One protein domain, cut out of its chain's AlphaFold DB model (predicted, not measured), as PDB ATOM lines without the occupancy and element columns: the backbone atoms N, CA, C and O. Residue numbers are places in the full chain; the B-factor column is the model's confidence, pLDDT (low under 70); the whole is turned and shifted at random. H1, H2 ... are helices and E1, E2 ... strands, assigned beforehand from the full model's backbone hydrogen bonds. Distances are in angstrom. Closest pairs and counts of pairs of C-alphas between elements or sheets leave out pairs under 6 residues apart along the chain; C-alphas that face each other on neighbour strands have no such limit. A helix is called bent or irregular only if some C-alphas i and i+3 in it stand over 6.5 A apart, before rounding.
ATOM      1  N   THR A 689     164.275 223.826 193.475       81.50
ATOM      2  CA  THR A 689     165.318 224.363 192.579       81.50
ATOM      3  C   THR A 689     165.307 223.674 191.213       81.50
ATOM      4  O   THR A 689     165.431 224.334 190.187       81.50
ATOM      5  N   THR A 690     165.067 222.358 191.168       82.50
ATOM      6  CA  THR A 690     164.930 221.598 189.916       82.50
ATOM      7  C   THR A 690     163.788 222.113 189.046       82.50
ATOM      8  O   THR A 690     163.965 222.274 187.840       82.50
ATOM      9  N   LEU A 691     162.626 222.396 189.643       81.88
ATOM     10  CA  LEU A 691     161.482 222.942 188.921       81.88
ATOM     11  C   LEU A 691     161.771 224.364 188.429       81.88
ATOM     12  O   LEU A 691     161.443 224.678 187.291       81.88
ATOM     13  N   GLN A 692     162.449 225.190 189.228       79.75
ATOM     14  CA  GLN A 692     162.833 226.546 188.825       79.75
ATOM     15  C   GLN A 692     163.849 226.544 187.666       79.75
ATOM     16  O   GLN A 692     163.672 227.266 186.685       79.75
ATOM     17  N   VAL A 693     164.875 225.685 187.722       84.19
ATOM     18  CA  VAL A 693     165.829 225.487 186.616       84.19
ATOM     19  C   VAL A 693     165.103 224.981 185.373       84.19
ATOM     20  O   VAL A 693     165.335 225.493 184.280       84.19
ATOM     21  N   ALA A 694     164.189 224.017 185.525       84.94
ATOM     22  CA  ALA A 694     163.379 223.513 184.422       84.94
ATOM     23  C   ALA A 694     162.497 224.618 183.819       84.94
ATOM     24  O   ALA A 694     162.434 224.735 182.601       84.94
ATOM     25  N   MET A 695     161.884 225.474 184.638       80.50
ATOM     26  CA  MET A 695     161.066 226.603 184.182       80.50
ATOM     27  C   MET A 695     161.864 227.646 183.392       80.50
ATOM     28  O   MET A 695     161.296 228.285 182.514       80.50
ATOM     29  N   VAL A 696     163.170 227.802 183.636       82.00
ATOM     30  CA  VAL A 696     164.035 228.690 182.833       82.00
ATOM     31  C   VAL A 696     164.592 227.975 181.596       82.00
ATOM     32  O   VAL A 696     164.631 228.536 180.496       82.00
ATOM     33  N   ALA A 697     165.012 226.718 181.748       87.12
ATOM     34  CA  ALA A 697     165.649 225.952 180.684       87.12
ATOM     35  C   ALA A 697     164.656 225.452 179.623       87.12
ATOM     36  O   ALA A 697     165.014 225.426 178.443       87.12
ATOM     37  N   LEU A 698     163.431 225.072 180.008       88.25
ATOM     38  CA  LEU A 698     162.433 224.486 179.107       88.25
ATOM     39  C   LEU A 698     161.887 225.482 178.079       88.25
ATOM     40  O   LEU A 698     161.911 225.118 176.907       88.25
ATOM     41  N   PRO A 699     161.446 226.712 178.417       84.81
ATOM     42  CA  PRO A 699     160.959 227.656 177.407       84.81
ATOM     43  C   PRO A 699     162.055 228.024 176.407       84.81
ATOM     44  O   PRO A 699     161.841 227.991 175.198       84.81
ATOM     45  N   SER A 700     163.264 228.274 176.913       85.50
ATOM     46  CA  SER A 700     164.465 228.525 176.114       85.50
ATOM     47  C   SER A 700     164.796 227.358 175.176       85.50
ATOM     48  O   SER A 700     165.045 227.551 173.985       85.50
ATOM     49  N   GLY A 701     164.749 226.128 175.695       89.38
ATOM     50  CA  GLY A 701     164.976 224.905 174.930       89.38
ATOM     51  C   GLY A 701     163.886 224.624 173.904       89.38
ATOM     52  O   GLY A 701     164.192 224.272 172.769       89.38
ATOM     53  N   ALA A 702     162.622 224.829 174.269       88.75
ATOM     54  CA  ALA A 702     161.474 224.681 173.387       88.75
ATOM     55  C   ALA A 702     161.539 225.694 172.243       88.75
ATOM     56  O   ALA A 702     161.381 225.314 171.086       88.75
ATOM     57  N   PHE A 703     161.856 226.955 172.540       85.62
ATOM     58  CA  PHE A 703     162.020 227.990 171.525       85.62
ATOM     59  C   PHE A 703     163.173 227.665 170.570       85.62
ATOM     60  O   PHE A 703     163.003 227.726 169.352       85.62
ATOM     61  N   TYR A 704     164.318 227.226 171.100       91.31
ATOM     62  CA  TYR A 704     165.445 226.770 170.288       91.31
ATOM     63  C   TYR A 704     165.097 225.539 169.436       91.31
ATOM     64  O   TYR A 704     165.403 225.508 168.244       91.31
ATOM     65  N   ALA A 705     164.401 224.551 169.998       90.19
ATOM     66  CA  ALA A 705     163.964 223.355 169.283       90.19
ATOM     67  C   ALA A 705     162.960 223.688 168.170       90.19
ATOM     68  O   ALA A 705     163.109 223.209 167.045       90.19
ATOM     69  N   VAL A 706     161.976 224.550 168.443       87.25
ATOM     70  CA  VAL A 706     161.021 225.043 167.442       87.25
ATOM     71  C   VAL A 706     161.762 225.803 166.348       87.25
ATOM     72  O   VAL A 706     161.581 225.484 165.176       87.25
ATOM     73  N   ALA A 707     162.665 226.721 166.697       87.25
ATOM     74  CA  ALA A 707     163.475 227.443 165.721       87.25
ATOM     75  C   ALA A 707     164.334 226.486 164.869       87.25
ATOM     76  O   ALA A 707     164.422 226.647 163.653       87.25
ATOM     77  N   LEU A 708     164.888 225.425 165.463       88.81
ATOM     78  CA  LEU A 708     165.626 224.377 164.752       88.81
ATOM     79  C   LEU A 708     164.741 223.545 163.818       88.81
ATOM     80  O   LEU A 708     165.225 223.089 162.774       88.81
ATOM     81  N   ILE A 709     163.495 223.264 164.202       87.50
ATOM     82  CA  ILE A 709     162.513 222.511 163.403       87.50
ATOM     83  C   ILE A 709     162.026 223.365 162.231       87.50
ATOM     84  O   ILE A 709     161.995 222.877 161.099       87.50
ATOM     85  N   LEU A 710     161.726 224.640 162.495       83.00
ATOM     86  CA  LEU A 710     161.387 225.664 161.503       83.00
ATOM     87  C   LEU A 710     162.591 226.064 160.636       83.00
ATOM     88  O   LEU A 710     162.409 226.655 159.584       83.00
ATOM     89  N   ALA A 711     163.781 225.617 161.033       81.38
ATOM     90  CA  ALA A 711     165.000 225.303 160.291       81.38
ATOM     91  C   ALA A 711     164.994 225.076 158.758       81.38
ATOM     92  O   ALA A 711     166.052 224.832 158.186       81.38
ATOM     93  N   ARG A 712     163.851 224.893 158.101       81.69
ATOM     94  CA  ARG A 712     163.739 224.324 156.743       81.69
ATOM     95  C   ARG A 712     163.766 225.433 155.678       81.69
ATOM     96  O   ARG A 712     163.553 226.586 156.044       81.69
ATOM     97  N   PRO A 713     164.055 225.121 154.395       73.19
ATOM     98  CA  PRO A 713     163.902 226.094 153.309       73.19
ATOM     99  C   PRO A 713     162.526 226.761 153.420       73.19
ATOM    100  O   PRO A 713     161.511 226.076 153.575       73.19
ATOM    101  N   CYS A 782     166.178 233.244 193.690       80.88
ATOM    102  CA  CYS A 782     165.335 232.264 194.379       80.88
ATOM    103  C   CYS A 782     165.823 230.812 194.284       80.88
ATOM    104  O   CYS A 782     165.167 229.914 194.812       80.88
ATOM    105  N   TRP A 783     166.966 230.553 193.638       82.12
ATOM    106  CA  TRP A 783     167.425 229.193 193.321       82.12
ATOM    107  C   TRP A 783     167.960 228.382 194.520       82.12
ATOM    108  O   TRP A 783     168.475 227.282 194.329       82.12
ATOM    109  N   GLY A 784     167.778 228.850 195.761       57.47
ATOM    110  CA  GLY A 784     167.686 228.017 196.974       57.47
ATOM    111  C   GLY A 784     168.933 227.245 197.424       57.47
ATOM    112  O   GLY A 784     168.886 226.586 198.455       57.47
ATOM    113  N   ILE A 785     170.051 227.304 196.695       59.31
ATOM    114  CA  ILE A 785     171.310 226.660 197.120       59.31
ATOM    115  C   ILE A 785     172.072 227.548 198.119       59.31
ATOM    116  O   ILE A 785     172.864 227.052 198.914       59.31
ATOM    117  N   PHE A 786     171.804 228.854 198.115       56.69
ATOM    118  CA  PHE A 786     172.424 229.820 199.012       56.69
ATOM    119  C   PHE A 786     171.315 230.658 199.647       56.69
ATOM    120  O   PHE A 786     170.524 231.261 198.925       56.69
ATOM    121  N   ASP A 787     171.243 230.698 200.979       53.38
ATOM    122  CA  ASP A 787     170.407 231.661 201.702       53.38
ATOM    123  C   ASP A 787     170.954 233.076 201.444       53.38
ATOM    124  O   ASP A 787     171.794 233.594 202.181       53.38
ATOM    125  N   GLY A 788     170.544 233.691 200.335       59.53
ATOM    126  CA  GLY A 788     170.996 235.019 199.936       59.53
ATOM    127  C   GLY A 788     170.823 235.299 198.447       59.53
ATOM    128  O   GLY A 788     170.734 234.399 197.620       59.53
ATOM    129  N   SER A 789     170.794 236.585 198.098       60.38
ATOM    130  CA  SER A 789     170.752 237.038 196.706       60.38
ATOM    131  C   SER A 789     171.968 236.533 195.933       60.38
ATOM    132  O   SER A 789     173.105 236.647 196.401       60.38
ATOM    133  N   VAL A 790     171.719 236.020 194.737       65.19
ATOM    134  CA  VAL A 790     172.712 235.369 193.896       65.19
ATOM    135  C   VAL A 790     173.643 236.425 193.279       65.19
ATOM    136  O   VAL A 790     173.201 237.487 192.833       65.19
ATOM    137  N   ASP A 791     174.957 236.156 193.287       69.12
ATOM    138  CA  ASP A 791     175.976 237.021 192.663       69.12
ATOM    139  C   ASP A 791     175.679 237.152 191.150       69.12
ATOM    140  O   ASP A 791     175.327 236.174 190.481       69.12
ATOM    141  N   ALA A 792     175.843 238.354 190.586       68.88
ATOM    142  CA  ALA A 792     175.711 238.616 189.153       68.88
ATOM    143  C   ALA A 792     176.576 237.666 188.299       68.88
ATOM    144  O   ALA A 792     176.176 237.282 187.197       68.88
ATOM    145  N   LYS A 793     177.722 237.205 188.824       77.50
ATOM    146  CA  LYS A 793     178.564 236.176 188.182       77.50
ATOM    147  C   LYS A 793     177.831 234.855 187.980       77.50
ATOM    148  O   LYS A 793     178.027 234.194 186.963       77.50
ATOM    149  N   TRP A 794     176.989 234.466 188.931       80.75
ATOM    150  CA  TRP A 794     176.226 233.228 188.843       80.75
ATOM    151  C   TRP A 794     175.058 233.367 187.872       80.75
ATOM    152  O   TRP A 794     174.819 232.458 187.081       80.75
ATOM    153  N   SER A 795     174.412 234.539 187.832       77.25
ATOM    154  CA  SER A 795     173.443 234.855 186.776       77.25
ATOM    155  C   SER A 795     174.080 234.759 185.387       77.25
ATOM    156  O   SER A 795     173.516 234.113 184.505       77.25
ATOM    157  N   LEU A 796     175.284 235.315 185.210       81.31
ATOM    158  CA  LEU A 796     176.035 235.191 183.963       81.31
ATOM    159  C   LEU A 796     176.361 233.726 183.643       81.31
ATOM    160  O   LEU A 796     176.172 233.291 182.510       81.31
ATOM    161  N   LEU A 797     176.820 232.950 184.625       86.12
ATOM    162  CA  LEU A 797     177.148 231.542 184.421       86.12
ATOM    163  C   LEU A 797     175.922 230.732 183.995       86.12
ATOM    164  O   LEU A 797     175.996 230.011 183.003       86.12
ATOM    165  N   VAL A 798     174.787 230.882 184.677       84.56
ATOM    166  CA  VAL A 798     173.527 230.219 184.300       84.56
ATOM    167  C   VAL A 798     173.090 230.645 182.899       84.56
ATOM    168  O   VAL A 798     172.722 229.791 182.085       84.56
ATOM    169  N   ALA A 799     173.202 231.943 182.593       84.56
ATOM    170  CA  ALA A 799     172.893 232.483 181.277       84.56
ATOM    171  C   ALA A 799     173.767 231.874 180.174       84.56
ATOM    172  O   ALA A 799     173.284 231.765 179.057       84.56
ATOM    173  N   TRP A 800     174.995 231.425 180.462       90.38
ATOM    174  CA  TRP A 800     175.860 230.719 179.506       90.38
ATOM    175  C   TRP A 800     175.650 229.204 179.478       90.38
ATOM    176  O   TRP A 800     175.634 228.605 178.398       90.38
ATOM    177  N   VAL A 801     175.488 228.569 180.640       92.06
ATOM    178  CA  VAL A 801     175.384 227.108 180.766       92.06
ATOM    179  C   VAL A 801     174.158 226.587 180.027       92.06
ATOM    180  O   VAL A 801     174.282 225.627 179.267       92.06
ATOM    181  N   ILE A 802     172.998 227.232 180.186       90.31
ATOM    182  CA  ILE A 802     171.751 226.771 179.558       90.31
ATOM    183  C   ILE A 802     171.847 226.823 178.020       90.31
ATOM    184  O   ILE A 802     171.663 225.779 177.386       90.31
ATOM    185  N   PRO A 803     172.188 227.958 177.377       91.81
ATOM    186  CA  PRO A 803     172.390 228.000 175.932       91.81
ATOM    187  C   PRO A 803     173.467 227.036 175.449       91.81
ATOM    188  O   PRO A 803     173.275 226.391 174.420       91.81
ATOM    189  N   THR A 804     174.591 226.917 176.159       92.56
ATOM    190  CA  THR A 804     175.690 226.031 175.742       92.56
ATOM    191  C   THR A 804     175.254 224.568 175.776       92.56
ATOM    192  O   THR A 804     175.513 223.833 174.825       92.56
ATOM    193  N   ALA A 805     174.518 224.154 176.811       94.06
ATOM    194  CA  ALA A 805     173.940 222.816 176.887       94.06
ATOM    195  C   ALA A 805     172.998 222.545 175.702       94.06
ATOM    196  O   ALA A 805     173.114 221.506 175.052       94.06
ATOM    197  N   TRP A 806     172.130 223.499 175.350       94.50
ATOM    198  CA  TRP A 806     171.248 223.368 174.186       94.50
ATOM    199  C   TRP A 806     172.004 223.324 172.856       94.50
ATOM    200  O   TRP A 806     171.635 222.543 171.974       94.50
ATOM    201  N   LEU A 807     173.081 224.099 172.707       93.81
ATOM    202  CA  LEU A 807     173.949 224.020 171.533       93.81
ATOM    203  C   LEU A 807     174.554 222.623 171.406       93.81
ATOM    204  O   LEU A 807     174.395 221.994 170.362       93.81
ATOM    205  N   LEU A 808     175.182 222.113 172.469       94.12
ATOM    206  CA  LEU A 808     175.815 220.793 172.489       94.12
ATOM    207  C   LEU A 808     174.806 219.670 172.209       94.12
ATOM    208  O   LEU A 808     175.093 218.785 171.406       94.12
ATOM    209  N   LEU A 809     173.602 219.743 172.786       92.69
ATOM    210  CA  LEU A 809     172.511 218.812 172.483       92.69
ATOM    211  C   LEU A 809     172.086 218.891 171.011       92.69
ATOM    212  O   LEU A 809     171.900 217.861 170.364       92.69
ATOM    213  N   GLY A 810     171.974 220.098 170.450       90.31
ATOM    214  CA  GLY A 810     171.647 220.300 169.037       90.31
ATOM    215  C   GLY A 810     172.730 219.785 168.081       90.31
ATOM    216  O   GLY A 810     172.402 219.243 167.023       90.31
ATOM    217  N   LEU A 811     174.005 219.925 168.457       92.56
ATOM    218  CA  LEU A 811     175.157 219.385 167.728       92.56
ATOM    219  C   LEU A 811     175.186 217.852 167.786       92.56
ATOM    220  O   LEU A 811     175.323 217.204 166.747       92.56
ATOM    221  N   GLY A 812     174.993 217.274 168.975       91.88
ATOM    222  CA  GLY A 812     174.968 215.824 169.178       91.88
ATOM    223  C   GLY A 812     173.795 215.142 168.472       91.88
ATOM    224  O   GLY A 812     173.975 214.092 167.864       91.88
ATOM    225  N   TRP A 813     172.606 215.757 168.485       91.56
ATOM    226  CA  TRP A 813     171.412 215.178 167.858       91.56
ATOM    227  C   TRP A 813     171.528 215.126 166.332       91.56
ATOM    228  O   TRP A 813     171.224 214.104 165.717       91.56
ATOM    229  N   ARG A 814     171.908 216.233 165.681       85.19
ATOM    230  CA  ARG A 814     171.805 216.353 164.212       85.19
ATOM    231  C   ARG A 814     173.042 215.893 163.437       85.19
ATOM    232  O   ARG A 814     172.994 215.877 162.206       85.19
ATOM    233  N   GLY A 815     174.104 215.485 164.130       86.56
ATOM    234  CA  GLY A 815     175.340 215.002 163.522       86.56
ATOM    235  C   GLY A 815     176.207 216.109 162.909       86.56
ATOM    236  O   GLY A 815     175.815 217.276 162.814       86.56
ATOM    237  N   SER A 816     177.406 215.726 162.461       84.38
ATOM    238  CA  SER A 816     178.463 216.638 161.998       84.38
ATOM    239  C   SER A 816     178.107 217.474 160.772       84.38
ATOM    240  O   SER A 816     178.803 218.439 160.503       84.38
ATOM    241  N   ASN A 817     177.057 217.144 160.019       82.75
ATOM    242  CA  ASN A 817     176.738 217.837 158.761       82.75
ATOM    243  C   ASN A 817     175.755 219.006 158.947       82.75
ATOM    244  O   ASN A 817     175.498 219.751 158.008       82.75
ATOM    245  N   GLN A 818     175.186 219.183 160.145       87.88
ATOM    246  CA  GLN A 818     174.162 220.201 160.437       87.88
ATOM    247  C   GLN A 818     174.588 221.166 161.554       87.88
ATOM    248  O   GLN A 818     173.775 221.950 162.049       87.88
ATOM    249  N   TRP A 819     175.860 221.131 161.963       89.19
ATOM    250  CA  TRP A 819     176.367 221.933 163.077       89.19
ATOM    251  C   TRP A 819     176.209 223.440 162.847       89.19
ATOM    252  O   TRP A 819     175.793 224.156 163.756       89.19
ATOM    253  N   LEU A 820     176.463 223.910 161.620       87.75
ATOM    254  CA  LEU A 820     176.368 225.326 161.264       87.75
ATOM    255  C   LEU A 820     174.934 225.841 161.424       87.75
ATOM    256  O   LEU A 820     174.711 226.922 161.958       87.75
ATOM    257  N   LYS A 821     173.948 225.028 161.031       87.88
ATOM    258  CA  LYS A 821     172.526 225.330 161.209       87.88
ATOM    259  C   LYS A 821     172.164 225.466 162.684       87.88
ATOM    260  O   LYS A 821     171.472 226.410 163.054       87.88
ATOM    261  N   SER A 822     172.647 224.544 163.518       90.69
ATOM    262  CA  SER A 822     172.446 224.612 164.965       90.69
ATOM    263  C   SER A 822     173.082 225.860 165.567       90.69
ATOM    264  O   SER A 822     172.413 226.580 166.302       90.69
ATOM    265  N   LEU A 823     174.319 226.181 165.180       90.56
ATOM    266  CA  LEU A 823     175.038 227.366 165.648       90.56
ATOM    267  C   LEU A 823     174.338 228.674 165.256       90.56
ATOM    268  O   LEU A 823     174.237 229.596 166.059       90.56
ATOM    269  N   VAL A 824     173.822 228.753 164.034       88.06
ATOM    270  CA  VAL A 824     173.095 229.923 163.532       88.06
ATOM    271  C   VAL A 824     171.782 230.134 164.282       88.06
ATOM    272  O   VAL A 824     171.493 231.244 164.734       88.06
ATOM    273  N   VAL A 825     170.981 229.073 164.423       89.75
ATOM    274  CA  VAL A 825     169.718 229.143 165.168       89.75
ATOM    275  C   VAL A 825     169.998 229.498 166.626       89.75
ATOM    276  O   VAL A 825     169.316 230.349 167.190       89.75
ATOM    277  N   TRP A 826     171.046 228.913 167.207       93.62
ATOM    278  CA  TRP A 826     171.497 229.215 168.560       93.62
ATOM    279  C   TRP A 826     171.873 230.689 168.698       93.62
ATOM    280  O   TRP A 826     171.405 231.355 169.617       93.62
ATOM    281  N   GLY A 827     172.629 231.224 167.736       91.56
ATOM    282  CA  GLY A 827     173.018 232.627 167.708       91.56
ATOM    283  C   GLY A 827     171.814 233.570 167.716       91.56
ATOM    284  O   GLY A 827     171.769 234.508 168.504       91.56
ATOM    285  N   ASN A 828     170.792 233.288 166.905       88.62
ATOM    286  CA  ASN A 828     169.599 234.141 166.811       88.62
ATOM    287  C   ASN A 828     168.736 234.110 168.082       88.62
ATOM    288  O   ASN A 828     168.091 235.102 168.419       88.62
ATOM    289  N   VAL A 829     168.710 232.968 168.772       89.81
ATOM    290  CA  VAL A 829     167.900 232.771 169.980       89.81
ATOM    291  C   VAL A 829     168.611 233.303 171.226       89.81
ATOM    292  O   VAL A 829     167.988 233.979 172.039       89.81
ATOM    293  N   PHE A 830     169.904 233.015 171.382       92.50
ATOM    294  CA  PHE A 830     170.598 233.184 172.659       92.50
ATOM    295  C   PHE A 830     171.577 234.354 172.711       92.50
ATOM    296  O   PHE A 830     171.823 234.850 173.808       92.50
ATOM    297  N   ILE A 831     172.103 234.853 171.584       93.25
ATOM    298  CA  ILE A 831     173.042 235.988 171.626       93.25
ATOM    299  C   ILE A 831     172.389 237.245 172.207       93.25
ATOM    300  O   ILE A 831     173.001 237.831 173.094       93.25
ATOM    301  N   PRO A 832     171.171 237.670 171.808       92.56
ATOM    302  CA  PRO A 832     170.594 238.885 172.375       92.56
ATOM    303  C   PRO A 832     170.400 238.801 173.905       92.56
ATOM    304  O   PRO A 832     170.867 239.713 174.594       92.56
ATOM    305  N   PRO A 833     169.819 237.722 174.479       90.31
ATOM    306  CA  PRO A 833     169.753 237.553 175.933       90.31
ATOM    307  C   PRO A 833     171.116 237.472 176.619       90.31
ATOM    308  O   PRO A 833     171.283 238.056 177.686       90.31
ATOM    309  N   LEU A 834     172.099 236.792 176.015       91.75
ATOM    310  CA  LEU A 834     173.465 236.731 176.542       91.75
ATOM    311  C   LEU A 834     174.104 238.118 176.583       91.75
ATOM    312  O   LEU A 834     174.701 238.481 177.590       91.75
ATOM    313  N   VAL A 835     173.931 238.921 175.531       92.31
ATOM    314  CA  VAL A 835     174.405 240.307 175.501       92.31
ATOM    315  C   VAL A 835     173.735 241.100 176.624       92.31
ATOM    316  O   VAL A 835     174.445 241.705 177.423       92.31
ATOM    317  N   GLY A 836     172.412 241.017 176.779       90.19
ATOM    318  CA  GLY A 836     171.709 241.632 177.915       90.19
ATOM    319  C   GLY A 836     172.267 241.184 179.273       90.19
ATOM    320  O   GLY A 836     172.594 242.015 180.116       90.19
ATOM    321  N   ALA A 837     172.487 239.881 179.471       88.81
ATOM    322  CA  ALA A 837     173.071 239.340 180.698       88.81
ATOM    323  C   ALA A 837     174.495 239.861 180.958       88.81
ATOM    324  O   ALA A 837     174.825 240.183 182.098       88.81
ATOM    325  N   THR A 838     175.325 240.011 179.921       89.94
ATOM    326  CA  THR A 838     176.660 240.617 180.058       89.94
ATOM    327  C   THR A 838     176.579 242.100 180.407       89.94
ATOM    328  O   THR A 838     177.336 242.559 181.261       89.94
ATOM    329  N   MET A 839     175.620 242.842 179.835       90.31
ATOM    330  CA  MET A 839     175.419 244.261 180.144       90.31
ATOM    331  C   MET A 839     175.062 244.500 181.612       90.31
ATOM    332  O   MET A 839     175.406 245.564 182.122       90.31
ATOM    333  N   LYS A 840     174.473 243.522 182.321       87.19
ATOM    334  CA  LYS A 840     174.167 243.622 183.765       87.19
ATOM    335  C   LYS A 840     175.409 243.866 184.630       87.19
ATOM    336  O   LYS A 840     175.282 244.359 185.745       87.19
ATOM    337  N   LEU A 841     176.607 243.567 184.121       85.38
ATOM    338  CA  LEU A 841     177.876 243.826 184.809       85.38
ATOM    339  C   LEU A 841     178.337 245.292 184.742       85.38
ATOM    340  O   LEU A 841     179.317 245.639 185.401       85.38
ATOM    341  N   SER A 842     177.687 246.130 183.925       85.75
ATOM    342  CA  SER A 842     178.146 247.492 183.627       85.75
ATOM    343  C   SER A 842     177.471 248.624 184.418       85.75
ATOM    344  O   SER A 842     178.203 249.525 184.836       85.75
ATOM    345  N   PRO A 843     176.138 248.653 184.646       82.88
ATOM    346  CA  PRO A 843     175.505 249.859 185.151       82.88
ATOM    347  C   PRO A 843     175.778 250.071 186.640       82.88
ATOM    348  O   PRO A 843     175.541 249.221 187.506       82.88
ATOM    349  N   CYS A 844     176.244 251.281 186.906       82.06
ATOM    350  CA  CYS A 844     176.411 251.862 188.218       82.06
ATOM    351  C   CYS A 844     175.293 252.868 188.444       82.06
ATOM    352  O   CYS A 844     175.096 253.758 187.618       82.06
ATOM    353  N   PHE A 845     174.586 252.745 189.559       79.81
ATOM    354  CA  PHE A 845     173.506 253.655 189.915       79.81
ATOM    355  C   PHE A 845     173.810 254.308 191.259       79.81
ATOM    356  O   PHE A 845     174.443 253.722 192.134       79.81
ATOM    357  N   SER A 846     173.374 255.546 191.420       75.31
ATOM    358  CA  SER A 846     173.517 256.291 192.664       75.31
ATOM    359  C   SER A 846     172.142 256.438 193.285       75.31
ATOM    360  O   SER A 846     171.239 256.952 192.632       75.31
ATOM    361  N   THR A 847     171.976 256.020 194.539       70.25
ATOM    362  CA  THR A 847     170.801 256.431 195.334       70.25
ATOM    363  C   THR A 847     170.996 257.826 195.940       70.25
ATOM    364  O   THR A 847     170.029 258.418 196.418       70.25
ATOM    365  N   GLN A 848     172.240 258.338 195.908       67.19
ATOM    366  CA  GLN A 848     172.711 259.647 196.389       67.19
ATOM    367  C   GLN A 848     173.917 260.126 195.571       67.19
ATOM    368  O   GLN A 848     174.609 259.289 194.998       67.19
ATOM    369  N   GLU A 849     174.228 261.426 195.551       60.59
ATOM    370  CA  GLU A 849     175.361 261.977 194.777       60.59
ATOM    371  C   GLU A 849     176.719 261.345 195.143       60.59
ATOM    372  O   GLU A 849     177.532 261.070 194.255       60.59
ATOM    373  N   SER A 850     176.930 261.001 196.418       56.31
ATOM    374  CA  SER A 850     178.216 260.517 196.941       56.31
ATOM    375  C   SER A 850     178.419 258.992 196.904       56.31
ATOM    376  O   SER A 850     179.560 258.525 196.945       56.31
ATOM    377  N   HIS A 851     177.353 258.193 196.777       62.25
ATOM    378  CA  HIS A 851     177.433 256.727 196.829       62.25
ATOM    379  C   HIS A 851     176.818 256.062 195.596       62.25
ATOM    380  O   HIS A 851     175.603 255.889 195.487       62.25
ATOM    381  N   ARG A 852     177.701 255.628 194.686       64.62
ATOM    382  CA  ARG A 852     177.360 254.813 193.516       64.62
ATOM    383  C   ARG A 852     177.498 253.331 193.859       64.62
ATOM    384  O   ARG A 852     178.583 252.867 194.213       64.62
ATOM    385  N   ILE A 853     176.405 252.595 193.727       67.06
ATOM    386  CA  ILE A 853     176.294 251.158 193.981       67.06
ATOM    387  C   ILE A 853     176.085 250.450 192.637       67.06
ATOM    388  O   ILE A 853     175.520 251.021 191.700       67.06
ATOM    389  N   LEU A 854     176.542 249.203 192.504       63.56
ATOM    390  CA  LEU A 854     176.205 248.411 191.323       63.56
ATOM    391  C   LEU A 854     174.787 247.886 191.363       63.56
ATOM    392  O   LEU A 854     174.348 247.227 192.305       63.56
ATOM    393  N   MET A 855     174.120 248.115 190.245       70.25
ATOM    394  CA  MET A 855     172.705 247.879 190.026       70.25
ATOM    395  C   MET A 855     172.276 246.437 190.225       70.25
ATOM    396  O   MET A 855     171.299 246.154 190.913       70.25
ATOM    397  N   TYR A 856     173.057 245.512 189.679       68.56
ATOM    398  CA  TYR A 856     172.754 244.087 189.708       68.56
ATOM    399  C   TYR A 856     173.544 243.331 190.796       68.56
ATOM    400  O   TYR A 856     173.413 242.113 190.907       68.56
ATOM    401  N   GLU A 857     174.299 244.020 191.664       66.56
ATOM    402  CA  GLU A 857     175.194 243.411 192.672       66.56
ATOM    403  C   GLU A 857     174.984 243.978 194.098       66.56
ATOM    404  O   GLU A 857     175.897 244.034 194.921       66.56
ATOM    405  N   ALA A 858     173.743 244.359 194.423       51.41
ATOM    406  CA  ALA A 858     173.356 244.920 195.721       51.41
ATOM    407  C   ALA A 858     173.790 244.134 196.989       51.41
ATOM    408  O   ALA A 858     174.018 244.789 198.012       51.41
ATOM    409  N   PRO A 859     173.937 242.788 197.012       49.31
ATOM    410  CA  PRO A 859     174.410 242.113 198.221       49.31
ATOM    411  C   PRO A 859     175.814 242.469 198.699       49.31
ATOM    412  O   PRO A 859     176.061 242.353 199.900       49.31
ATOM    413  N   LEU A 860     176.718 242.875 197.803       48.22
ATOM    414  CA  LEU A 860     178.147 242.985 198.118       48.22
ATOM    415  C   LEU A 860     178.616 244.409 198.421       48.22
ATOM    416  O   LEU A 860     179.783 244.587 198.759       48.22
ATOM    417  N   GLY A 861     177.747 245.422 198.311       53.31
ATOM    418  CA  GLY A 861     178.153 246.813 198.546       53.31
ATOM    419  C   GLY A 861     179.359 247.225 197.695       53.31
ATOM    420  O   GLY A 861     180.139 248.077 198.115       53.31
ATOM    421  N   THR A 862     179.554 246.589 196.531       63.66
ATOM    422  CA  THR A 862     180.679 246.886 195.650       63.66
ATOM    423  C   THR A 862     180.524 248.320 195.174       63.66
ATOM    424  O   THR A 862     179.604 248.659 194.430       63.66
ATOM    425  N   ILE A 863     181.412 249.183 195.664       68.06
ATOM    426  CA  ILE A 863     181.440 250.589 195.292       68.06
ATOM    427  C   ILE A 863     181.763 250.647 193.802       68.06
ATOM    428  O   ILE A 863     182.698 250.005 193.310       68.06
ATOM    429  N   CYS A 864     180.960 251.395 193.064       76.44
ATOM    430  CA  CYS A 864     181.268 251.677 191.679       76.44
ATOM    431  C   CYS A 864     182.522 252.533 191.591       76.44
ATOM    432  O   CYS A 864     182.625 253.576 192.239       76.44
ATOM    433  N   ALA A 865     183.458 252.127 190.739       79.75
ATOM    434  CA  ALA A 865     184.574 252.986 190.409       79.75
ATOM    435  C   ALA A 865     184.045 254.297 189.807       79.75
ATOM    436  O   ALA A 865     183.303 254.295 188.826       79.75
ATOM    437  N   SER A 866     184.441 255.424 190.394       79.62
ATOM    438  CA  SER A 866     184.067 256.763 189.925       79.62
ATOM    439  C   SER A 866     184.734 257.146 188.600       79.62
ATOM    440  O   SER A 866     184.327 258.115 187.965       79.62
ATOM    441  N   SER A 867     185.741 256.380 188.165       85.44
ATOM    442  CA  SER A 867     186.506 256.608 186.940       85.44
ATOM    443  C   SER A 867     186.651 255.335 186.104       85.44
ATOM    444  O   SER A 867     186.683 254.222 186.633       85.44
ATOM    445  N   LEU A 868     186.823 255.506 184.789       83.94
ATOM    446  CA  LEU A 868     187.109 254.415 183.850       83.94
ATOM    447  C   LEU A 868     188.367 253.624 184.241       83.94
ATOM    448  O   LEU A 868     188.376 252.401 184.141       83.94
ATOM    449  N   ALA A 869     189.401 254.305 184.744       87.69
ATOM    450  CA  ALA A 869     190.621 253.660 185.226       87.69
ATOM    451  C   ALA A 869     190.357 252.752 186.438       87.69
ATOM    452  O   ALA A 869     190.958 251.686 186.548       87.69
ATOM    453  N   GLY A 870     189.448 253.150 187.334       87.81
ATOM    454  CA  GLY A 870     188.994 252.288 188.422       87.81
ATOM    455  C   GLY A 870     188.160 251.113 187.907       87.81
ATOM    456  O   GLY A 870     188.395 249.986 188.329       87.81
ATOM    457  N   MET A 871     187.259 251.337 186.939       83.31
ATOM    458  CA  MET A 871     186.474 250.253 186.331       83.31
ATOM    459  C   MET A 871     187.375 249.211 185.664       83.31
ATOM    460  O   MET A 871     187.167 248.021 185.859       83.31
ATOM    461  N   ALA A 872     188.417 249.639 184.947       88.06
ATOM    462  CA  ALA A 872     189.354 248.749 184.265       88.06
ATOM    463  C   ALA A 872     190.189 247.867 185.215       88.06
ATOM    464  O   ALA A 872     190.750 246.865 184.774       88.06
ATOM    465  N   LYS A 873     190.280 248.212 186.506       89.00
ATOM    466  CA  LYS A 873     190.926 247.359 187.517       89.00
ATOM    467  C   LYS A 873     190.023 246.225 187.994       89.00
ATOM    468  O   LYS A 873     190.526 245.230 188.507       89.00
ATOM    469  N   GLU A 874     188.712 246.350 187.814       84.31
ATOM    470  CA  GLU A 874     187.755 245.352 188.270       84.31
ATOM    471  C   GLU A 874     187.671 244.175 187.276       84.31
ATOM    472  O   GLU A 874     187.396 244.390 186.092       84.31
ATOM    473  N   PRO A 875     187.816 242.907 187.717       85.38
ATOM    474  CA  PRO A 875     187.729 241.734 186.838       85.38
ATOM    475  C   PRO A 875     186.430 241.662 186.023       85.38
ATOM    476  O   PRO A 875     186.416 241.183 184.890       85.38
ATOM    477  N   ARG A 876     185.330 242.185 186.577       82.06
ATOM    478  CA  ARG A 876     184.027 242.235 185.899       82.06
ATOM    479  C   ARG A 876     184.026 243.119 184.656       82.06
ATOM    480  O   ARG A 876     183.287 242.816 183.729       82.06
ATOM    481  N   PHE A 877     184.843 244.174 184.611       86.06
ATOM    482  CA  PHE A 877     184.942 245.029 183.431       86.06
ATOM    483  C   PHE A 877     185.529 244.244 182.260       86.06
ATOM    484  O   PHE A 877     185.002 244.289 181.153       86.06
ATOM    485  N   TRP A 878     186.560 243.440 182.516       88.69
ATOM    486  CA  TRP A 878     187.143 242.563 181.502       88.69
ATOM    487  C   TRP A 878     186.228 241.403 181.131       88.69
ATOM    488  O   TRP A 878     186.178 241.036 179.960       88.69
ATOM    489  N   LEU A 879     185.457 240.860 182.079       86.69
ATOM    490  CA  LEU A 879     184.404 239.897 181.756       86.69
ATOM    491  C   LEU A 879     183.350 240.530 180.847       86.69
ATOM    492  O   LEU A 879     183.025 239.947 179.821       86.69
ATOM    493  N   PHE A 880     182.869 241.728 181.169       88.06
ATOM    494  CA  PHE A 880     181.921 242.494 180.363       88.06
ATOM    495  C   PHE A 880     182.450 242.767 178.949       88.06
ATOM    496  O   PHE A 880     181.821 242.362 177.972       88.06
ATOM    497  N   ILE A 881     183.625 243.393 178.830       90.06
ATOM    498  CA  ILE A 881     184.236 243.715 177.537       90.06
ATOM    499  C   ILE A 881     184.557 242.438 176.764       90.06
ATOM    500  O   ILE A 881     184.246 242.352 175.579       90.06
ATOM    501  N   GLY A 882     185.145 241.435 177.415       91.25
ATOM    502  CA  GLY A 882     185.551 240.183 176.784       91.25
ATOM    503  C   GLY A 882     184.358 239.381 176.273       91.25
ATOM    504  O   GLY A 882     184.317 239.027 175.097       91.25
ATOM    505  N   THR A 883     183.357 239.138 177.123       87.69
ATOM    506  CA  THR A 883     182.151 238.387 176.735       87.69
ATOM    507  C   THR A 883     181.275 239.170 175.762       87.69
ATOM    508  O   THR A 883     180.825 238.597 174.774       87.69
ATOM    509  N   GLY A 884     181.091 240.477 175.968       89.19
ATOM    510  CA  GLY A 884     180.353 241.341 175.047       89.19
ATOM    511  C   GLY A 884     181.004 241.393 173.664       89.19
ATOM    512  O   GLY A 884     180.332 241.166 172.659       89.19
ATOM    513  N   SER A 885     182.325 241.592 173.601       89.75
ATOM    514  CA  SER A 885     183.073 241.569 172.335       89.75
ATOM    515  C   SER A 885     182.996 240.199 171.670       89.75
ATOM    516  O   SER A 885     182.748 240.121 170.471       89.75
ATOM    517  N   LEU A 886     183.138 239.112 172.436       91.38
ATOM    518  CA  LEU A 886     183.006 237.753 171.916       91.38
ATOM    519  C   LEU A 886     181.619 237.515 171.308       91.38
ATOM    520  O   LEU A 886     181.530 236.969 170.216       91.38
ATOM    521  N   LEU A 887     180.543 237.945 171.969       90.81
ATOM    522  CA  LEU A 887     179.173 237.788 171.471       90.81
ATOM    523  C   LEU A 887     178.904 238.632 170.218       90.81
ATOM    524  O   LEU A 887     178.232 238.163 169.299       90.81
ATOM    525  N   LEU A 888     179.465 239.842 170.140       84.44
ATOM    526  CA  LEU A 888     179.373 240.693 168.947       84.44
ATOM    527  C   LEU A 888     180.195 240.139 167.770       84.44
ATOM    528  O   LEU A 888     179.765 240.231 166.617       84.44
ATOM    529  N   LEU A 889     181.340 239.512 168.046       86.62
ATOM    530  CA  LEU A 889     182.156 238.838 167.034       86.62
ATOM    531  C   LEU A 889     181.517 237.516 166.570       86.62
ATOM    532  O   LEU A 889     181.443 237.250 165.371       86.62
ATOM    533  N   LEU A 890     181.015 236.694 167.494       85.94
ATOM    534  CA  LEU A 890     180.380 235.404 167.189       85.94
ATOM    535  C   LEU A 890     178.987 235.545 166.567       85.94
ATOM    536  O   LEU A 890     178.544 234.632 165.875       85.94
ATOM    537  N   GLY A 891     178.282 236.646 166.823       86.81
ATOM    538  CA  GLY A 891     176.974 236.916 166.232       86.81
ATOM    539  C   GLY A 891     177.103 237.665 164.906       86.81
ATOM    540  O   GLY A 891     177.375 237.037 163.881       86.81
ATOM    541  N   PRO A 892     176.923 239.000 164.900       88.12
ATOM    542  CA  PRO A 892     176.941 239.822 163.692       88.12
ATOM    543  C   PRO A 892     178.115 239.577 162.740       88.12
ATOM    544  O   PRO A 892     177.900 239.442 161.536       88.12
ATOM    545  N   PHE A 893     179.348 239.511 163.253       89.25
ATOM    546  CA  PHE A 893     180.533 239.415 162.398       89.25
ATOM    547  C   PHE A 893     180.695 238.025 161.778       89.25
ATOM    548  O   PHE A 893     180.906 237.923 160.569       89.25
ATOM    549  N   LEU A 894     180.527 236.954 162.561       87.19
ATOM    550  CA  LEU A 894     180.506 235.590 162.028       87.19
ATOM    551  C   LEU A 894     179.428 235.451 160.950       87.19
ATOM    552  O   LEU A 894     179.681 234.874 159.896       87.19
ATOM    553  N   TRP A 895     178.244 236.016 161.180       88.06
ATOM    554  CA  TRP A 895     177.146 235.968 160.217       88.06
ATOM    555  C   TRP A 895     177.457 236.750 158.949       88.06
ATOM    556  O   TRP A 895     177.270 236.230 157.850       88.06
ATOM    557  N   LEU A 896     177.994 237.962 159.081       91.00
ATOM    558  CA  LEU A 896     178.437 238.751 157.939       91.00
ATOM    559  C   LEU A 896     179.534 238.013 157.156       91.00
ATOM    560  O   LEU A 896     179.491 237.979 155.929       91.00
ATOM    561  N   SER A 897     180.474 237.359 157.842       89.56
ATOM    562  CA  SER A 897     181.520 236.537 157.222       89.56
ATOM    563  C   SER A 897     180.938 235.330 156.478       89.56
ATOM    564  O   SER A 897     181.345 235.053 155.350       89.56
ATOM    565  N   VAL A 898     179.965 234.623 157.061       87.19
ATOM    566  CA  VAL A 898     179.273 233.498 156.402       87.19
ATOM    567  C   VAL A 898     178.539 233.978 155.146       87.19
ATOM    568  O   VAL A 898     178.663 233.353 154.097       87.19
ATOM    569  N   VAL A 899     177.849 235.120 155.213       86.94
ATOM    570  CA  VAL A 899     177.116 235.691 154.071       86.94
ATOM    571  C   VAL A 899     178.059 236.203 152.972       86.94
ATOM    572  O   VAL A 899     177.796 235.994 151.789       86.94
ATOM    573  N   THR A 900     179.164 236.863 153.332       87.31
ATOM    574  CA  THR A 900     180.084 237.501 152.368       87.31
ATOM    575  C   THR A 900     181.071 236.529 151.722       87.31
ATOM    576  O   THR A 900     181.352 236.648 150.528       87.31
ATOM    577  N   ALA A 917     170.014 228.679 152.658       75.62
ATOM    578  CA  ALA A 917     168.610 228.852 152.337       75.62
ATOM    579  C   ALA A 917     167.800 229.153 153.603       75.62
ATOM    580  O   ALA A 917     166.976 230.052 153.589       75.62
ATOM    581  N   PHE A 918     168.072 228.515 154.743       78.00
ATOM    582  CA  PHE A 918     167.363 228.862 155.976       78.00
ATOM    583  C   PHE A 918     167.561 230.323 156.430       78.00
ATOM    584  O   PHE A 918     166.607 230.960 156.884       78.00
ATOM    585  N   LEU A 919     168.782 230.854 156.344       76.56
ATOM    586  CA  LEU A 919     169.102 232.202 156.815       76.56
ATOM    587  C   LEU A 919     168.607 233.288 155.873       76.56
ATOM    588  O   LEU A 919     167.990 234.258 156.315       76.56
ATOM    589  N   VAL A 920     168.912 233.112 154.591       84.94
ATOM    590  CA  VAL A 920     168.738 234.142 153.569       84.94
ATOM    591  C   VAL A 920     167.526 233.918 152.674       84.94
ATOM    592  O   VAL A 920     167.236 234.782 151.847       84.94
ATOM    593  N   ALA A 921     166.781 232.814 152.835       82.31
ATOM    594  CA  ALA A 921     165.519 232.654 152.114       82.31
ATOM    595  C   ALA A 921     164.595 233.826 152.415       82.31
ATOM    596  O   ALA A 921     164.516 234.311 153.546       82.31
ATOM    597  N   GLY A 922     163.880 234.252 151.380       88.88
ATOM    598  CA  GLY A 922     162.939 235.361 151.422       88.88
ATOM    599  C   GLY A 922     163.571 236.745 151.296       88.88
ATOM    600  O   GLY A 922     162.822 237.675 151.016       88.88
ATOM    601  N   TYR A 923     164.890 236.904 151.446       94.00
ATOM    602  CA  TYR A 923     165.563 238.183 151.197       94.00
ATOM    603  C   TYR A 923     166.035 238.311 149.754       94.00
ATOM    604  O   TYR A 923     166.320 237.315 149.083       94.00
ATOM    605  N   ARG A 924     166.173 239.553 149.286       95.06
ATOM    606  CA  ARG A 924     166.815 239.815 147.996       95.06
ATOM    607  C   ARG A 924     168.313 239.468 148.068       95.06
ATOM    608  O   ARG A 924     168.920 239.601 149.139       95.06
ATOM    609  N   PRO A 925     168.935 238.997 146.973       90.94
ATOM    610  CA  PRO A 925     170.338 238.580 146.982       90.94
ATOM    611  C   PRO A 925     171.311 239.663 147.476       90.94
ATOM    612  O   PRO A 925     172.311 239.338 148.115       90.94
ATOM    613  N   GLU A 926     170.998 240.937 147.237       94.06
ATOM    614  CA  GLU A 926     171.847 242.092 147.560       94.06
ATOM    615  C   GLU A 926     171.813 242.460 149.054       94.06
ATOM    616  O   GLU A 926     172.719 243.114 149.570       94.06
ATOM    617  N   VAL A 927     170.773 242.026 149.767       95.56
ATOM    618  CA  VAL A 927     170.469 242.417 151.157       95.56
ATOM    619  C   VAL A 927     170.446 241.220 152.099       95.56
ATOM    620  O   VAL A 927     169.852 241.255 153.171       95.56
ATOM    621  N   ARG A 928     171.161 240.149 151.745       91.81
ATOM    622  CA  ARG A 928     171.334 238.953 152.589       91.81
ATOM    623  C   ARG A 928     171.910 239.247 153.979       91.81
ATOM    624  O   ARG A 928     171.701 238.474 154.908       91.81
ATOM    625  N   TRP A 929     172.609 240.370 154.132       92.88
ATOM    626  CA  TRP A 929     173.119 240.863 155.411       92.88
ATOM    627  C   TRP A 929     172.017 241.364 156.361       92.88
ATOM    628  O   TRP A 929     172.304 241.581 157.534       92.88
ATOM    629  N   TRP A 930     170.763 241.502 155.910       94.94
ATOM    630  CA  TRP A 930     169.651 242.008 156.724       94.94
ATOM    631  C   TRP A 930     169.431 241.229 158.026       94.94
ATOM    632  O   TRP A 930     169.058 241.805 159.046       94.94
ATOM    633  N   GLU A 931     169.728 239.926 158.036       90.50
ATOM    634  CA  GLU A 931     169.630 239.116 159.255       90.50
ATOM    635  C   GLU A 931     170.515 239.647 160.389       90.50
ATOM    636  O   GLU A 931     170.126 239.611 161.559       90.50
ATOM    637  N   VAL A 932     171.685 240.184 160.037       92.69
ATOM    638  CA  VAL A 932     172.611 240.809 160.983       92.69
ATOM    639  C   VAL A 932     171.972 242.047 161.610       92.69
ATOM    640  O   VAL A 932     172.062 242.227 162.822       92.69
ATOM    641  N   THR A 933     171.264 242.853 160.816       93.75
ATOM    642  CA  THR A 933     170.514 244.029 161.287       93.75
ATOM    643  C   THR A 933     169.406 243.632 162.260       93.75
ATOM    644  O   THR A 933     169.264 244.245 163.319       93.75
ATOM    645  N   VAL A 934     168.654 242.569 161.953       92.88
ATOM    646  CA  VAL A 934     167.596 242.049 162.837       92.88
ATOM    647  C   VAL A 934     168.175 241.584 164.177       92.88
ATOM    648  O   VAL A 934     167.609 241.889 165.230       92.88
TER     649      VAL A 934
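Overview. This is residues 689 to 713, 782 to 900 and 917 to 934 of the 1061 residues of the protein "Pmp10 protein" of Symbiodinium sp. CCMP2456 (UniProt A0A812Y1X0). A small strand hairpin, E1 and E2, lies at one end of a loose slab of long helices, in which bent H3 runs between H2 and H5 and H1 crosses H2. The short H6 and H7 lie towards the other end, H7 packing on H5. The printed part has 162 residues, with elements in the order H1, H2, H3, E1, E2, H4, H5, H6, H7; the sheet, E1 - E2, is antiparallel, and the class is mostly helix. The whole is loose, with a radius of gyration of the C-alphas of 18.9 A and spans of 57 by 40 by 24 A.

Along the chain. E1 is residues 844 to 848, 11.9 A long, and E2 residues 851 to 854, 10.0 A. H3, residues 819 to 839, was assigned as one helix by its hydrogen bonds but is bent, C-alphas 829 and 832 being 7.1 A apart; its arms are H3a, residues 819 to 829, 15.4 A, and H3b, residues 832 to 839, 10.6 A. H2 is residues 792 to 814, 33.7 A; H5, residues 875 to 900, 35.6 A. H1, residues 689 to 710, 31.4 A, begins at C-alpha (165.318, 224.363, 192.579) and has a kink of 29 degrees near residue 697. H4 is residues 868 to 871, 4.9 A; H6, residues 917 to 920, 5.4 A; H7, residues 930 to 934, 6.4 A, ends at C-alpha (167.596, 242.049, 162.837).

Arrangement. In the hairpin E1 and E2, N 853 and O 845 are 2.8 A apart, within hydrogen-bond range. H3 is the hub, touching three helices. H3b touches H5, closest C-alphas Thr 838 and Phe 880, 5.6 A, at a shallow tilt of 27 degrees, opposite ways. H3b touches H2, closest C-alphas Leu 796 and Ala 837, 6.1 A. H2 and H3a form a helical hairpin, at a tilt of 36 degrees, only just steep. H1 touches H2 with residues 697 to 704 alone, closest C-alphas Ala 697 and Ile 802, 6.3 A, at a steep tilt of 44 degrees. H7 touches H5, closest C-alphas Val 932 and Pro 892, 5.2 A. H6 is near H3a; H4 is close to but not clearly touching H5. The helix packing is mostly crossed, only just: 2 of 6 pairs are shallow. Each O i to N i+4 pair is within range in H3a, H3b and H7, against 16 of 18 in H1, 18 of 19 in H2 and 19 of 22 in H5; H4 and H6 are too short for one.

Size, cuts and confidence. The farthest C-alphas, Pro 713 and Ser 850, are 57.4 A apart. Residues 714 to 781 and 901 to 916 are not printed, with C-alpha gaps of 41.6 A and 14.4 A. The link E2 to H4 is long. Mean pLDDT of the printed part is 83.1; residues 784 to 792, 848 to 854 and 856 to 863 are under 70.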